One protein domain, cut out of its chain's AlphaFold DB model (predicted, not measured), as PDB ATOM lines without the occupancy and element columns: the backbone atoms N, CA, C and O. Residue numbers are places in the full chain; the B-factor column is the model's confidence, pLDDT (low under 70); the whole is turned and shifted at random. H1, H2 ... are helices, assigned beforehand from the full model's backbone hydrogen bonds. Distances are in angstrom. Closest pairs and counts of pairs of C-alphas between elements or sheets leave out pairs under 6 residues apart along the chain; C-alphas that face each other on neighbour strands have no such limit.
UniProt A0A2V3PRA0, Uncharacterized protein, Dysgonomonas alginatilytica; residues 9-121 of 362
ATOM      1  N   GLU A   9     -21.172  46.755 -40.925       96.88
ATOM      2  CA  GLU A   9     -21.379  45.855 -42.066       96.88
ATOM      3  C   GLU A   9     -21.500  44.390 -41.617       96.88
ATOM      4  O   GLU A   9     -22.423  43.685 -42.028       96.88
ATOM      5  N   GLU A  10     -20.616  43.936 -40.720       97.19
ATOM      6  CA  GLU A  10     -20.665  42.572 -40.179       97.19
ATOM      7  C   GLU A  10     -21.960  42.319 -39.394       97.19
ATOM      8  O   GLU A  10     -22.567  41.252 -39.517       97.19
ATOM      9  N   LEU A  11     -22.398  43.296 -38.593       97.69
ATOM     10  CA  LEU A  11     -23.631  43.194 -37.813       97.69
ATOM     11  C   LEU A  11     -24.869  43.213 -38.698       97.69
ATOM     12  O   LEU A  11     -25.768  42.413 -38.468       97.69
ATOM     13  N   THR A  12     -24.893  44.047 -39.736       98.06
ATOM     14  CA  THR A  12     -25.998  44.112 -40.703       98.06
ATOM     15  C   THR A  12     -26.181  42.767 -41.412       98.06
ATOM     16  O   THR A  12     -27.290  42.236 -41.468       98.06
ATOM     17  N   LEU A  13     -25.087  42.150 -41.874       97.94
ATOM     18  CA  LEU A  13     -25.120  40.820 -42.497       97.94
ATOM     19  C   LEU A  13     -25.540  39.718 -41.512       97.94
ATOM     20  O   LEU A  13     -26.299  38.816 -41.868       97.94
ATOM     21  N   THR A  14     -25.058  39.781 -40.270       97.56
ATOM     22  CA  THR A  14     -25.388  38.781 -39.241       97.56
ATOM     23  C   THR A  14     -26.836  38.919 -38.757       97.56
ATOM     24  O   THR A  14     -27.484  37.912 -38.469       97.56
ATOM     25  N   LEU A  15     -27.370  40.142 -38.708       97.69
ATOM     26  CA  LEU A  15     -28.767  40.424 -38.376       97.69
ATOM     27  C   LEU A  15     -29.721  39.870 -39.441       97.69
ATOM     28  O   LEU A  15     -30.732  39.259 -39.099       97.69
ATOM     29  N   ASP A  16     -29.383  40.017 -40.725       97.94
ATOM     30  CA  ASP A  16     -30.147  39.401 -41.817       97.94
ATOM     31  C   ASP A  16     -30.229  37.877 -41.660       97.94
ATOM     32  O   ASP A  16     -31.310  37.301 -41.775       97.94
ATOM     33  N   LEU A  17     -29.123  37.222 -41.291       97.81
ATOM     34  CA  LEU A  17     -29.145  35.790 -40.996       97.81
ATOM     35  C   LEU A  17     -30.046  35.442 -39.809       97.81
ATOM     36  O   LEU A  17     -30.802  34.473 -39.890       97.81
ATOM     37  N   TYR A  18     -29.972  36.211 -38.722       96.88
ATOM     38  CA  TYR A  18     -30.826  36.010 -37.551       96.88
ATOM     39  C   TYR A  18     -32.314  36.037 -37.932       96.88
ATOM     40  O   TYR A  18     -33.056  35.104 -37.617       96.88
ATOM     41  N   LEU A  19     -32.739  37.050 -38.691       95.31
ATOM     42  CA  LEU A  19     -34.132  37.178 -39.118       95.31
ATOM     43  C   LEU A  19     -34.544  36.097 -40.128       95.31
ATOM     44  O   LEU A  19     -35.675  35.617 -40.064       95.31
ATOM     45  N   LYS A  20     -33.644  35.668 -41.021       95.19
ATOM     46  CA  LYS A  20     -33.886  34.534 -41.932       95.19
ATOM     47  C   LYS A  20     -34.123  33.234 -41.176       95.19
ATOM     48  O   LYS A  20     -35.022  32.478 -41.532       95.19
ATOM     49  N   ILE A  21     -33.355  32.983 -40.117       95.69
ATOM     50  CA  ILE A  21     -33.573  31.825 -39.246       95.69
ATOM     51  C   ILE A  21     -34.932  31.935 -38.545       95.69
ATOM     52  O   ILE A  21     -35.693  30.972 -38.556       95.69
ATOM     53  N   LYS A  22     -35.282  33.113 -38.009       92.81
ATOM     54  CA  LYS A  22     -36.572  33.345 -37.337       92.81
ATOM     55  C   LYS A  22     -37.779  33.111 -38.255       92.81
ATOM     56  O   LYS A  22     -38.793  32.590 -37.810       92.81
ATOM     57  N   ARG A  23     -37.664  33.461 -39.540       91.44
ATOM     58  CA  ARG A  23     -38.705  33.230 -40.561       91.44
ATOM     59  C   ARG A  23     -38.722  31.805 -41.127       91.44
ATOM     60  O   ARG A  23     -39.543  31.516 -41.988       91.44
ATOM     61  N   GLY A  24     -37.806  30.934 -40.700       90.62
ATOM     62  CA  GLY A  24     -37.671  29.579 -41.241       90.62
ATOM     63  C   GLY A  24     -37.013  29.504 -42.627       90.62
ATOM     64  O   GLY A  24     -36.957  28.429 -43.213       90.62
ATOM     65  N   GLU A  25     -36.468  30.610 -43.149       92.81
ATOM     66  CA  GLU A  25     -35.782  30.662 -44.450       92.81
ATOM     67  C   GLU A  25     -34.402  29.966 -44.410       92.81
ATOM     68  O   GLU A  25     -33.886  29.512 -45.433       92.81
ATOM     69  N   LYS A  26     -33.778  29.879 -43.227       94.19
ATOM     70  CA  LYS A  26     -32.494  29.195 -42.985       94.19
ATOM     71  C   LYS A  26     -32.576  28.341 -41.714       94.19
ATOM     72  O   LYS A  26     -33.269  28.689 -40.762       94.19
ATOM     73  N   LYS A  27     -31.826  27.234 -41.668       93.00
ATOM     74  CA  LYS A  27     -31.769  26.345 -40.494       93.00
ATOM     75  C   LYS A  27     -30.858  26.928 -39.411       93.00
ATOM     76  O   LYS A  27     -29.736  27.331 -39.703       93.00
ATOM     77  N   HIS A  28     -31.278  26.883 -38.146       93.88
ATOM     78  CA  HIS A  28     -30.397  27.179 -37.011       93.88
ATOM     79  C   HIS A  28     -29.408  26.020 -36.798       93.88
ATOM     80  O   HIS A  28     -29.639  25.113 -35.999       93.88
ATOM     81  N   SER A  29     -28.323  26.006 -37.570       95.44
ATOM     82  CA  SER A  29     -27.402  24.873 -37.650       95.44
ATOM     83  C   SER A  29     -25.951  25.318 -37.795       95.44
ATOM     84  O   SER A  29     -25.660  26.421 -38.260       95.44
ATOM     85  N   TYR A  30     -25.028  24.421 -37.444       93.62
ATOM     86  CA  TYR A  30     -23.596  24.682 -37.560       93.62
ATOM     87  C   TYR A  30     -23.167  25.004 -39.001       93.62
ATOM     88  O   TYR A  30     -22.356  25.903 -39.210       93.62
ATOM     89  N   SER A  31     -23.742  24.328 -40.003       95.50
ATOM     90  CA  SER A  31     -23.437  24.588 -41.417       95.50
ATOM     91  C   SER A  31     -23.827  26.005 -41.840       95.50
ATOM     92  O   SER A  31     -23.047  26.681 -42.502       95.50
ATOM     93  N   THR A  32     -24.979  26.503 -41.387       96.25
ATOM     94  CA  THR A  32     -25.420  27.884 -41.631       96.25
ATOM     95  C   THR A  32     -24.498  28.916 -40.970       96.25
ATOM     96  O   THR A  32     -24.181  29.943 -41.568       96.25
ATOM     97  N   PHE A  33     -24.009  28.645 -39.757       97.44
ATOM     98  CA  PHE A  33     -23.041  29.528 -39.094       97.44
ATOM     99  C   PHE A  33     -21.669  29.500 -39.764       97.44
ATOM    100  O   PHE A  33     -20.994  30.529 -39.814       97.44
ATOM    101  N   ARG A  34     -21.266  28.346 -40.302       96.25
ATOM    102  CA  ARG A  34     -20.046  28.206 -41.096       96.25
ATOM    103  C   ARG A  34     -20.132  28.997 -42.403       96.25
ATOM    104  O   ARG A  34     -19.222  29.769 -42.669       96.25
ATOM    105  N   GLU A  35     -21.236  28.889 -43.144       96.06
ATOM    106  CA  GLU A  35     -21.489  29.669 -44.371       96.06
ATOM    107  C   GLU A  35     -21.366  31.179 -44.099       96.06
ATOM    108  O   GLU A  35     -20.684  31.908 -44.820       96.06
ATOM    109  N   MET A  36     -21.960  31.658 -43.001       97.44
ATOM    110  CA  MET A  36     -21.836  33.062 -42.601       97.44
ATOM    111  C   MET A  36     -20.412  33.436 -42.176       97.44
ATOM    112  O   MET A  36     -19.931  34.514 -42.516       97.44
ATOM    113  N   SER A  37     -19.716  32.554 -41.457       96.88
ATOM    114  CA  SER A  37     -18.314  32.758 -41.081       96.88
ATOM    115  C   SER A  37     -17.422  32.928 -42.314       96.88
ATOM    116  O   SER A  37     -16.659  33.892 -42.396       96.88
ATOM    117  N   GLU A  38     -17.566  32.037 -43.296       95.06
ATOM    118  CA  GLU A  38     -16.855  32.088 -44.577       95.06
ATOM    119  C   GLU A  38     -17.181  33.386 -45.324       95.06
ATOM    120  O   GLU A  38     -16.270  34.084 -45.777       95.06
ATOM    121  N   LYS A  39     -18.462  33.778 -45.360       94.69
ATOM    122  CA  LYS A  39     -18.897  35.041 -45.960       94.69
ATOM    123  C   LYS A  39     -18.211  36.245 -45.318       94.69
ATOM    124  O   LYS A  39     -17.561  36.994 -46.042       94.69
ATOM    125  N   LEU A  40     -18.300  36.415 -43.995       95.44
ATOM    126  CA  LEU A  40     -17.701  37.557 -43.288       95.44
ATOM    127  C   LEU A  40     -16.179  37.611 -43.461       95.44
ATOM    128  O   LEU A  40     -15.627  38.676 -43.735       95.44
ATOM    129  N   ARG A  41     -15.496  36.463 -43.372       93.56
ATOM    130  CA  ARG A  41     -14.044  36.375 -43.601       93.56
ATOM    131  C   ARG A  41     -13.666  36.752 -45.034       93.56
ATOM    132  O   ARG A  41     -12.643  37.390 -45.247       93.56
ATOM    133  N   SER A  42     -14.508  36.426 -46.017       89.69
ATOM    134  CA  SER A  42     -14.260  36.751 -47.427       89.69
ATOM    135  C   SER A  42     -14.398  38.242 -47.776       89.69
ATOM    136  O   SER A  42     -13.982  38.636 -48.871       89.69
ATOM    137  N   LEU A  43     -14.994  39.053 -46.891       88.56
ATOM    138  CA  LEU A  43     -15.094  40.512 -47.050       88.56
ATOM    139  C   LEU A  43     -13.766  41.212 -46.747       88.56
ATOM    140  O   LEU A  43     -13.560  42.337 -47.180       88.56
ATOM    141  N   ASN A  44     -12.859  40.552 -46.016       86.81
ATOM    142  CA  ASN A  44     -11.533  41.075 -45.682       86.81
ATOM    143  C   ASN A  44     -11.552  42.473 -45.017       86.81
ATOM    144  O   ASN A  44     -10.631  43.262 -45.202       86.81
ATOM    145  N   ILE A  45     -12.592  42.777 -44.223       88.69
ATOM    146  CA  ILE A  45     -12.728  44.047 -43.476       88.69
ATOM    147  C   ILE A  45     -11.574  44.233 -42.478       88.69
ATOM    148  O   ILE A  45     -11.144  45.353 -42.206       88.69
ATOM    149  N   HIS A  46     -11.053  43.126 -41.946       88.06
ATOM    150  CA  HIS A  46      -9.888  43.092 -41.069       88.06
ATOM    151  C   HIS A  46      -8.765  42.267 -41.725       88.06
ATOM    152  O   HIS A  46      -8.664  41.065 -41.456       88.06
ATOM    153  N   PRO A  47      -7.935  42.885 -42.590       83.12
ATOM    154  CA  PRO A  47      -6.862  42.192 -43.293       83.12
ATOM    155  C   PRO A  47      -5.940  41.415 -42.347       83.12
ATOM    156  O   PRO A  47      -5.581  41.898 -41.275       83.12
ATOM    157  N   GLY A  48      -5.569  40.197 -42.746       82.94
ATOM    158  CA  GLY A  48      -4.670  39.323 -41.981       82.94
ATOM    159  C   GLY A  48      -5.335  38.471 -40.892       82.94
ATOM    160  O   GLY A  48      -4.671  37.623 -40.305       82.94
ATOM    161  N   LEU A  49      -6.641  38.626 -40.628       87.81
ATOM    162  CA  LEU A  49      -7.362  37.799 -39.643       87.81
ATOM    163  C   LEU A  49      -8.207  36.673 -40.254       87.81
ATOM    164  O   LEU A  49      -8.760  35.860 -39.514       87.81
ATOM    165  N   ASN A  50      -8.297  36.585 -41.582       85.19
ATOM    166  CA  ASN A  50      -9.202  35.658 -42.275       85.19
ATOM    167  C   ASN A  50      -8.894  34.182 -41.968       85.19
ATOM    168  O   ASN A  50      -9.810  33.364 -41.859       85.19
ATOM    169  N   GLU A  51      -7.614  33.863 -41.779       84.94
ATOM    170  CA  GLU A  51      -7.127  32.517 -41.453       84.94
ATOM    171  C   GLU A  51      -7.141  32.229 -39.948       84.94
ATOM    172  O   GLU A  51      -6.993  31.084 -39.527       84.94
ATOM    173  N   ASN A  52      -7.380  33.241 -39.107       89.75
ATOM    174  CA  ASN A  52      -7.396  33.043 -37.666       89.75
ATOM    175  C   ASN A  52      -8.593  32.148 -37.266       89.75
ATOM    176  O   ASN A  52      -9.752  32.507 -37.513       89.75
ATOM    177  N   PRO A  53      -8.375  31.001 -36.594       90.94
ATOM    178  CA  PRO A  53      -9.443  30.043 -36.284       90.94
ATOM    179  C   PRO A  53     -10.485  30.589 -35.293       90.94
ATOM    180  O   PRO A  53     -11.616  30.105 -35.236       90.94
ATOM    181  N   THR A  54     -10.144  31.632 -34.535       91.81
ATOM    182  CA  THR A  54     -11.036  32.253 -33.544       91.81
ATOM    183  C   THR A  54     -11.798  33.464 -34.087       91.81
ATOM    184  O   THR A  54     -12.835  33.841 -33.541       91.81
ATOM    185  N   PHE A  55     -11.339  34.064 -35.189       94.69
ATOM    186  CA  PHE A  55     -11.932  35.276 -35.752       94.69
ATOM    187  C   PHE A  55     -13.245  34.979 -36.491       94.69
ATOM    188  O   PHE A  55     -13.266  34.190 -37.429       94.69
ATOM    189  N   ARG A  56     -14.361  35.589 -36.066       95.19
ATOM    190  CA  ARG A  56     -15.701  35.432 -36.685       95.19
ATOM    191  C   ARG A  56     -16.070  33.978 -37.014       95.19
ATOM    192  O   ARG A  56     -16.702  33.718 -38.031       95.19
ATOM    193  N   ASN A  57     -15.635  33.020 -36.191       95.81
ATOM    194  CA  ASN A  57     -15.914  31.597 -36.400       95.81
ATOM    195  C   ASN A  57     -17.390  31.262 -36.115       95.81
ATOM    196  O   ASN A  57     -18.113  32.079 -35.545       95.81
ATOM    197  N   ALA A  58     -17.830  30.053 -36.473       97.19
ATOM    198  CA  ALA A  58     -19.224  29.619 -36.316       97.19
ATOM    199  C   ALA A  58     -19.776  29.817 -34.887       97.19
ATOM    200  O   ALA A  58     -20.908  30.270 -34.721       97.19
ATOM    201  N   ASN A  59     -18.963  29.569 -33.853       95.44
ATOM    202  CA  ASN A  59     -19.350  29.799 -32.456       95.44
ATOM    203  C   ASN A  59     -19.540  31.293 -32.157       95.44
ATOM    204  O   ASN A  59     -20.491  31.680 -31.482       95.44
ATOM    205  N   GLY A  60     -18.659  32.149 -32.680       94.75
ATOM    206  CA  GLY A  60     -18.786  33.601 -32.593       94.75
ATOM    207  C   GLY A  60     -20.047  34.124 -33.283       94.75
ATOM    208  O   GLY A  60     -20.710  35.001 -32.730       94.75
ATOM    209  N   ILE A  61     -20.408  33.554 -34.440       97.44
ATOM    210  CA  ILE A  61     -21.670  33.849 -35.132       97.44
ATOM    211  C   ILE A  61     -22.849  33.441 -34.245       97.44
ATOM    212  O   ILE A  61     -23.656  34.291 -33.891       97.44
ATOM    213  N   SER A  62     -22.906  32.184 -33.793       96.31
ATOM    214  CA  SER A  62     -23.983  31.683 -32.925       96.31
ATOM    215  C   SER A  62     -24.189  32.552 -31.675       96.31
ATOM    216  O   SER A  62     -25.313  32.959 -31.380       96.31
ATOM    217  N   ARG A  63     -23.105  32.943 -30.992       95.00
ATOM    218  CA  ARG A  63     -23.172  33.869 -29.847       95.00
ATOM    219  C   ARG A  63     -23.718  35.241 -30.234       95.00
ATOM    220  O   ARG A  63     -24.470  35.832 -29.467       95.00
ATOM    221  N   LYS A  64     -23.363  35.758 -31.412       95.94
ATOM    222  CA  LYS A  64     -23.887  37.039 -31.890       95.94
ATOM    223  C   LYS A  64     -25.391  36.969 -32.172       95.94
ATOM    224  O   LYS A  64     -26.101  37.888 -31.778       95.94
ATOM    225  N   LEU A  65     -25.894  35.875 -32.751       95.81
ATOM    226  CA  LEU A  65     -27.342  35.654 -32.876       95.81
ATOM    227  C   LEU A  65     -28.028  35.574 -31.505       95.81
ATOM    228  O   LEU A  65     -29.085  36.169 -31.318       95.81
ATOM    229  N   GLY A  66     -27.404  34.902 -30.533       94.00
ATOM    230  CA  GLY A  66     -27.899  34.869 -29.156       94.00
ATOM    231  C   GLY A  66     -28.001  36.266 -28.531       94.00
ATOM    232  O   GLY A  66     -28.989  36.567 -27.866       94.00
ATOM    233  N   ASN A  67     -27.038  37.152 -28.798       94.94
ATOM    234  CA  ASN A  67     -27.128  38.554 -28.384       94.94
ATOM    235  C   ASN A  67     -28.307  39.271 -29.068       94.94
ATOM    236  O   ASN A  67     -29.086  39.936 -28.395       94.94
ATOM    237  N   PHE A  68     -28.495  39.109 -30.384       94.94
ATOM    238  CA  PHE A  68     -29.650  39.708 -31.071       94.94
ATOM    239  C   PHE A  68     -30.984  39.233 -30.495       94.94
ATOM    240  O   PHE A  68     -31.875  40.050 -30.298       94.94
ATOM    241  N   SER A  69     -31.097  37.955 -30.129       92.88
ATOM    242  CA  SER A  69     -32.319  37.439 -29.505       92.88
ATOM    243  C   SER A  69     -32.654  38.103 -28.162       92.88
ATOM    244  O   SER A  69     -33.825  38.233 -27.837       92.88
ATOM    245  N   ALA A  70     -31.663  38.593 -27.404       91.88
ATOM    246  CA  ALA A  70     -31.911  39.294 -26.136       91.88
ATOM    247  C   ALA A  70     -32.468  40.715 -26.310       91.88
ATOM    248  O   ALA A  70     -32.965  41.300 -25.351       91.88
ATOM    249  N   ILE A  71     -32.333  41.297 -27.504       91.94
ATOM    250  CA  ILE A  71     -32.806  42.652 -27.821       91.94
ATOM    251  C   ILE A  71     -33.945  42.645 -28.843       91.94
ATOM    252  O   ILE A  71     -34.393  43.712 -29.249       91.94
ATOM    253  N   ASP A  72     -34.396  41.462 -29.258       92.31
ATOM    254  CA  ASP A  72     -35.525  41.271 -30.157       92.31
ATOM    255  C   ASP A  72     -36.835  41.315 -29.356       92.31
ATOM    256  O   ASP A  72     -37.110  40.374 -28.609       92.31
ATOM    257  N   PRO A  73     -37.667  42.366 -29.503       89.81
ATOM    258  CA  PRO A  73     -38.920  42.479 -28.758       89.81
ATOM    259  C   PRO A  73     -39.921  41.365 -29.087       89.81
ATOM    260  O   PRO A  73     -40.800  41.071 -28.285       89.81
ATOM    261  N   ASP A  74     -39.779  40.742 -30.257       89.31
ATOM    262  CA  ASP A  74     -40.645  39.670 -30.736       89.31
ATOM    263  C   ASP A  74     -40.060  38.277 -30.396       89.31
ATOM    264  O   ASP A  74     -40.440  37.279 -31.014       89.31
ATOM    265  N   TYR A  75     -39.058  38.179 -29.512       89.06
ATOM    266  CA  TYR A  75     -38.473  36.913 -29.057       89.06
ATOM    267  C   TYR A  75     -38.889  36.611 -27.613       89.06
ATOM    268  O   TYR A  75     -38.599  37.366 -26.694       89.06
ATOM    269  N   ALA A  76     -39.552  35.472 -27.398       82.75
ATOM    270  CA  ALA A  76     -40.097  35.103 -26.087       82.75
ATOM    271  C   ALA A  76     -39.041  34.604 -25.075       82.75
ATOM    272  O   ALA A  76     -39.336  34.467 -23.889       82.75
ATOM    273  N   GLY A  77     -37.826  34.272 -25.528       84.56
ATOM    274  CA  GLY A  77     -36.755  33.744 -24.677       84.56
ATOM    275  C   GLY A  77     -35.847  34.828 -24.082       84.56
ATOM    276  O   GLY A  77     -35.917  35.995 -24.439       84.56
ATOM    277  N   LYS A  78     -34.924  34.426 -23.194       79.75
ATOM    278  CA  LYS A  78     -33.994  35.356 -22.513       79.75
ATOM    279  C   LYS A  78     -32.845  35.881 -23.391       79.75
ATOM    280  O   LYS A  78     -32.328  36.962 -23.134       79.75
ATOM    281  N   GLY A  79     -32.418  35.109 -24.392       84.94
ATOM    282  CA  GLY A  79     -31.240  35.422 -25.210       84.94
ATOM    283  C   GLY A  79     -29.925  35.478 -24.411       84.94
ATOM    284  O   GLY A  79     -29.820  34.894 -23.333       84.94
ATOM    285  N   LEU A  80     -28.899  36.145 -24.958       86.44
ATOM    286  CA  LEU A  80     -27.606  36.375 -24.296       86.44
ATOM    287  C   LEU A  80     -27.417  37.848 -23.896       86.44
ATOM    288  O   LEU A  80     -27.592  38.753 -24.702       86.44
ATOM    289  N   TYR A  81     -26.952  38.086 -22.668       73.69
ATOM    290  CA  TYR A  81     -26.876  39.418 -22.045       73.69
ATOM    291  C   TYR A  81     -25.687  40.302 -22.482       73.69
ATOM    292  O   TYR A  81     -25.475  41.375 -21.927       73.69
ATOM    293  N   ALA A  82     -24.892  39.882 -23.473       82.81
ATOM    294  CA  ALA A  82     -23.643  40.551 -23.863       82.81
ATOM    295  C   ALA A  82     -23.787  41.447 -25.112       82.81
ATOM    296  O   ALA A  82     -22.912  41.444 -25.984       82.81
ATOM    297  N   CYS A  83     -24.893  42.187 -25.227       85.25
ATOM    298  CA  CYS A  83     -25.169  43.062 -26.372       85.25
ATOM    299  C   CYS A  83     -24.401  44.380 -26.267       85.25
ATOM    300  O   CYS A  83     -24.528  45.114 -25.287       85.25
ATOM    301  N   SER A  84     -23.629  44.709 -27.299       91.44
ATOM    302  CA  SER A  84     -22.972  46.013 -27.411       91.44
ATOM    303  C   SER A  84     -23.963  47.113 -27.812       91.44
ATOM    304  O   SER A  84     -25.057  46.824 -28.294       91.44
ATOM    305  N   MET A  85     -23.577  48.383 -27.645       93.00
ATOM    306  CA  MET A  85     -24.400  49.511 -28.111       93.00
ATOM    307  C   MET A  85     -24.640  49.450 -29.621       93.00
ATOM    308  O   MET A  85     -25.781  49.552 -30.053       93.00
ATOM    309  N   LEU A  86     -23.603  49.133 -30.402       94.56
ATOM    310  CA  LEU A  86     -23.732  48.976 -31.850       94.56
ATOM    311  C   LEU A  86     -24.673  47.818 -32.233       94.56
ATOM    312  O   LEU A  86     -25.409  47.930 -33.208       94.56
ATOM    313  N   ASP A  87     -24.710  46.724 -31.457       93.56
ATOM    314  CA  ASP A  87     -25.685  45.644 -31.690       93.56
ATOM    315  C   ASP A  87     -27.125  46.177 -31.579       93.56
ATOM    316  O   ASP A  87     -27.959  45.865 -32.426       93.56
ATOM    317  N   LYS A  88     -27.401  47.010 -30.564       93.88
ATOM    318  CA  LYS A  88     -28.717  47.633 -30.349       93.88
ATOM    319  C   LYS A  88     -29.057  48.636 -31.444       93.88
ATOM    320  O   LYS A  88     -30.164  48.599 -31.967       93.88
ATOM    321  N   GLU A  89     -28.111  49.497 -31.804       96.38
ATOM    322  CA  GLU A  89     -28.288  50.502 -32.855       96.38
ATOM    323  C   GLU A  89     -28.639  49.851 -34.194       96.38
ATOM    324  O   GLU A  89     -29.650  50.202 -34.798       96.38
ATOM    325  N   ILE A  90     -27.861  48.854 -34.631       96.62
ATOM    326  CA  ILE A  90     -28.100  48.161 -35.903       96.62
ATOM    327  C   ILE A  90     -29.393  47.347 -35.866       96.62
ATOM    328  O   ILE A  90     -30.144  47.359 -36.842       96.62
ATOM    329  N   PHE A  91     -29.698  46.682 -34.749       95.56
ATOM    330  CA  PHE A  91     -30.960  45.957 -34.608       95.56
ATOM    331  C   PHE A  91     -32.161  46.900 -34.729       95.56
ATOM    332  O   PHE A  91     -33.039  46.673 -35.559       95.56
ATOM    333  N   MET A  92     -32.178  47.988 -33.954       93.75
ATOM    334  CA  MET A  92     -33.283  48.950 -33.949       93.75
ATOM    335  C   MET A  92     -33.405  49.699 -35.276       93.75
ATOM    336  O   MET A  92     -34.521  49.919 -35.742       93.75
ATOM    337  N   LYS A  93     -32.281  50.018 -35.933       95.75
ATOM    338  CA  LYS A  93     -32.248  50.634 -37.270       95.75
ATOM    339  C   LYS A  93     -33.074  49.849 -38.292       95.75
ATOM    340  O   LYS A  93     -33.748  50.458 -39.121       95.75
ATOM    341  N   PHE A  94     -33.049  48.517 -38.218       96.19
ATOM    342  CA  PHE A  94     -33.728  47.629 -39.167       96.19
ATOM    343  C   PHE A  94     -34.947  46.895 -38.590       96.19
ATOM    344  O   PHE A  94     -35.575  46.087 -39.285       96.19
ATOM    345  N   TYR A  95     -35.317  47.170 -37.339       93.44
ATOM    346  CA  TYR A  95     -36.461  46.539 -36.696       93.44
ATOM    347  C   TYR A  95     -37.751  46.862 -37.458       93.44
ATOM    348  O   TYR A  95     -38.021  48.013 -37.795       93.44
ATOM    349  N   LYS A  96     -38.531  45.822 -37.787       90.88
ATOM    350  CA  LYS A  96     -39.737  45.901 -38.640       90.88
ATOM    351  C   LYS A  96     -39.518  46.536 -40.026       90.88
ATOM    352  O   LYS A  96     -40.484  46.872 -40.705       90.88
ATOM    353  N   LYS A  97     -38.269  46.619 -40.501       95.00
ATOM    354  CA  LYS A  97     -37.888  47.189 -41.806       95.00
ATOM    355  C   LYS A  97     -37.131  46.173 -42.674       95.00
ATOM    356  O   LYS A  97     -35.971  46.382 -43.039       95.00
ATOM    357  N   PRO A  98     -37.759  45.034 -43.027       91.50
ATOM    358  CA  PRO A  98     -37.081  43.942 -43.724       91.50
ATOM    359  C   PRO A  98     -36.607  44.316 -45.135       91.50
ATOM    360  O   PRO A  98     -35.633  43.746 -45.621       91.50
ATOM    361  N   THR A  99     -37.282  45.254 -45.799       94.31
ATOM    362  CA  THR A  99     -36.907  45.762 -47.126       94.31
ATOM    363  C   THR A  99     -35.652  46.629 -47.063       94.31
ATOM    364  O   THR A  99     -34.741  46.430 -47.864       94.31
ATOM    365  N   GLU A 100     -35.557  47.528 -46.076       96.50
ATOM    366  CA  GLU A 100     -34.364  48.353 -45.838       96.50
ATOM    367  C   GLU A 100     -33.149  47.483 -45.494       96.50
ATOM    368  O   GLU A 100     -32.072  47.693 -46.049       96.50
ATOM    369  N   LEU A 101     -33.328  46.450 -44.658       96.56
ATOM    370  CA  LEU A 101     -32.256  45.504 -44.331       96.56
ATOM    371  C   LEU A 101     -31.769  44.738 -45.564       96.56
ATOM    372  O   LEU A 101     -30.567  44.667 -45.807       96.56
ATOM    373  N   LYS A 102     -32.691  44.195 -46.371       95.38
ATOM    374  CA  LYS A 102     -32.334  43.493 -47.616       95.38
ATOM    375  C   LYS A 102     -31.562  44.398 -48.577       95.38
ATOM    376  O   LYS A 102     -30.609  43.939 -49.207       95.38
ATOM    377  N   ARG A 103     -31.946  45.676 -48.669       97.00
ATOM    378  CA  ARG A 103     -31.235  46.673 -49.478       97.00
ATOM    379  C   ARG A 103     -29.830  46.925 -48.934       97.00
ATOM    380  O   ARG A 103     -28.878  46.794 -49.689       97.00
ATOM    381  N   ALA A 104     -29.692  47.171 -47.631       97.06
ATOM    382  CA  ALA A 104     -28.396  47.396 -46.994       97.06
ATOM    383  C   ALA A 104     -27.445  46.196 -47.163       97.06
ATOM    384  O   ALA A 104     -26.278  46.376 -47.499       97.06
ATOM    385  N   VAL A 105     -27.948  44.966 -47.003       97.38
ATOM    386  CA  VAL A 105     -27.185  43.735 -47.274       97.38
ATOM    387  C   VAL A 105     -26.710  43.687 -48.725       97.38
ATOM    388  O   VAL A 105     -25.529  43.444 -48.965       97.38
ATOM    389  N   SER A 106     -27.606  43.954 -49.679       95.88
ATOM    390  CA  SER A 106     -27.271  43.958 -51.108       95.88
ATOM    391  C   SER A 106     -26.232  45.032 -51.449       95.88
ATOM    392  O   SER A 106     -25.316  44.776 -52.226       95.88
ATOM    393  N   ASP A 107     -26.335  46.217 -50.843       96.19
ATOM    394  CA  ASP A 107     -25.391  47.318 -51.042       96.19
ATOM    395  C   ASP A 107     -24.000  46.968 -50.488       96.19
ATOM    396  O   ASP A 107     -22.996  47.213 -51.157       96.19
ATOM    397  N   ILE A 108     -23.924  46.325 -49.314       95.19
ATOM    398  CA  ILE A 108     -22.667  45.812 -48.742       95.19
ATOM    399  C   ILE A 108     -22.055  44.754 -49.670       95.19
ATOM    400  O   ILE A 108     -20.877  44.836 -50.019       95.19
ATOM    401  N   GLU A 109     -22.842  43.771 -50.110       91.81
ATOM    402  CA  GLU A 109     -22.369  42.718 -51.016       91.81
ATOM    403  C   GLU A 109     -21.855  43.290 -52.340       91.81
ATOM    404  O   GLU A 109     -20.777  42.906 -52.804       91.81
ATOM    405  N   LYS A 110     -22.588  44.246 -52.921       91.12
ATOM    406  CA  LYS A 110     -22.196  44.932 -54.152       91.12
ATOM    407  C   LYS A 110     -20.922  45.748 -53.957       91.12
ATOM    408  O   LYS A 110     -20.004  45.608 -54.758       91.12
ATOM    409  N   LYS A 111     -20.822  46.528 -52.876       91.50
ATOM    410  CA  LYS A 111     -19.622  47.304 -52.526       91.50
ATOM    411  C   LYS A 111     -18.382  46.413 -52.478       91.50
ATOM    412  O   LYS A 111     -17.380  46.722 -53.114       91.50
ATOM    413  N   HIS A 112     -18.455  45.283 -51.776       86.94
ATOM    414  CA  HIS A 112     -17.329  44.348 -51.661       86.94
ATOM    415  C   HIS A 112     -17.029  43.611 -52.971       86.94
ATOM    416  O   HIS A 112     -15.872  43.308 -53.267       86.94
ATOM    417  N   LEU A 113     -18.046  43.336 -53.790       82.12
ATOM    418  CA  LEU A 113     -17.858  42.778 -55.128       82.12
ATOM    419  C   LEU A 113     -17.158  43.772 -56.065       82.12
ATOM    420  O   LEU A 113     -16.255  43.379 -56.805       82.12
ATOM    421  N   ASP A 114     -17.551  45.041 -56.028       78.56
ATOM    422  CA  ASP A 114     -16.980  46.093 -56.863       78.56
ATOM    423  C   ASP A 114     -15.555  46.438 -56.410       78.56
ATOM    424  O   ASP A 114     -14.663  46.480 -57.251       78.56
ATOM    425  N   GLN A 115     -15.277  46.484 -55.102       74.50
ATOM    426  CA  GLN A 115     -13.906  46.560 -54.574       74.50
ATOM    427  C   GLN A 115     -13.044  45.373 -55.031       74.50
ATOM    428  O   GLN A 115     -11.902  45.548 -55.458       74.50
ATOM    429  N   LYS A 116     -13.588  44.145 -55.024       69.94
ATOM    430  CA  LYS A 116     -12.894  42.971 -55.586       69.94
ATOM    431  C   LYS A 116     -12.629  43.119 -57.086       69.94
ATOM    432  O   LYS A 116     -11.608  42.619 -57.553       69.94
ATOM    433  N   LYS A 117     -13.513  43.763 -57.853       66.31
ATOM    434  CA  LYS A 117     -13.315  44.024 -59.291       66.31
ATOM    435  C   LYS A 117     -12.302  45.137 -59.547       66.31
ATOM    436  O   LYS A 117     -11.466  44.977 -60.430       66.31
ATOM    437  N   GLU A 118     -12.336  46.221 -58.780       63.31
ATOM    438  CA  GLU A 118     -11.356  47.308 -58.860       63.31
ATOM    439  C   GLU A 118      -9.951  46.796 -58.543       63.31
ATOM    440  O   GLU A 118      -9.038  46.977 -59.346       63.31
ATOM    441  N   ASN A 119      -9.807  46.003 -57.478       62.28
ATOM    442  CA  ASN A 119      -8.548  45.335 -57.136       62.28
ATOM    443  C   ASN A 119      -8.085  44.321 -58.207       62.28
ATOM    444  O   ASN A 119      -6.910  43.955 -58.258       62.28
ATOM    445  N   ARG A 120      -8.992  43.856 -59.081       59.59
ATOM    446  CA  ARG A 120      -8.697  42.964 -60.217       59.59
ATOM    447  C   ARG A 120      -8.386  43.700 -61.519       59.59
ATOM    448  O   ARG A 120      -8.046  43.023 -62.492       59.59
ATOM    449  N   LYS A 121      -8.500  45.031 -61.590       64.44
ATOM    450  CA  LYS A 121      -8.230  45.787 -62.822       64.44
ATOM    451  C   LYS A 121      -6.736  45.673 -63.149       64.44
ATOM    452  O   LYS A 121      -5.901  46.372 -62.586       64.44
TER     453      LYS A 121
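What this domain is: This is residues 9 to 121 of the 362 residues of an uncharacterized protein of Dysgonomonas alginatilytica (UniProt A0A2V3PRA0). Look first at the longest helix, H5: it crosses one side of H1, the helix in the middle of the domain, and its later residues run on past H1 to make one end of the longest axis. H3 crosses H1 on the opposite side from H5, and of the remaining two sides H4 takes one, while H2 takes the other, packing crosswise on H3 and only just meeting H1. The printed part has 113 residues with five named helices, H1 to H5 in order along the chain, and no named strand; its class is all helix, with mostly crossed packing. The whole is compact, with a radius of gyration of the C-alphas of 14.4 A, and an elongated outline spanning 49 by 32 by 27 A.

Where its parts are: Find C-alpha 98 at (-37.081, 43.942, -43.724); from there H5, residues 98 to 118, runs 30.0 A to C-alpha 118 at (-11.356, 47.308, -58.860). Go back to C-alpha 9 at (-21.379, 45.855, -42.066), where H1, residues 9 to 22, sets out and covers 20.2 A. H2 is residues 30 to 42, 18.2 A long; H3 is residues 58 to 71, 20.7 A; H4 is residues 85 to 94, 14.6 A.

How they stand to each other: Begin at the hub, H1, which touches the other four helices. H5 touches it with residues 101 to 108 alone, closest at the C-alphas of Leu 13 and Val 105, 6.0 A apart, at a steep tilt of 45 degrees, opposite ways. H3 touches H1 about perpendicular, at 75 degrees, closest at the C-alphas of Tyr 18 and Leu 65, 5.8 A apart. H4 touches H1 at a steep tilt of 60 degrees, the same way; the C-alphas of Thr 12 and Ile 90, 6.6 A apart, are the closest. H1 and H2 form a helical hairpin at a shallow tilt of 20 degrees, but only just touch, with 3 pairs of C-alphas within 8 A, the closest Glu 10 and Leu 40 at 6.6 A. H2 and H3 touch about perpendicular, at 81 degrees, with the C-alphas of Phe 33 and Ala 58 closest at 4.7 A. H2 and H5 are apart, as are H3 and H5. In H1, H2, H4 and H5 every O i to N i+4 pair is within hydrogen-bond range; in H3, 9 of 10 are.

The domain as a whole: The two C-alphas farthest apart are those of Ala 76 and Lys 121, at 49.8 A. The printed part has no cut. Look for the long links at residues 43 to 57 and 72 to 84; the link from H4 to H5 is tight. In the B-factor column the mean pLDDT of the printed part is 91.0, and residues 116 to 121 are under 70.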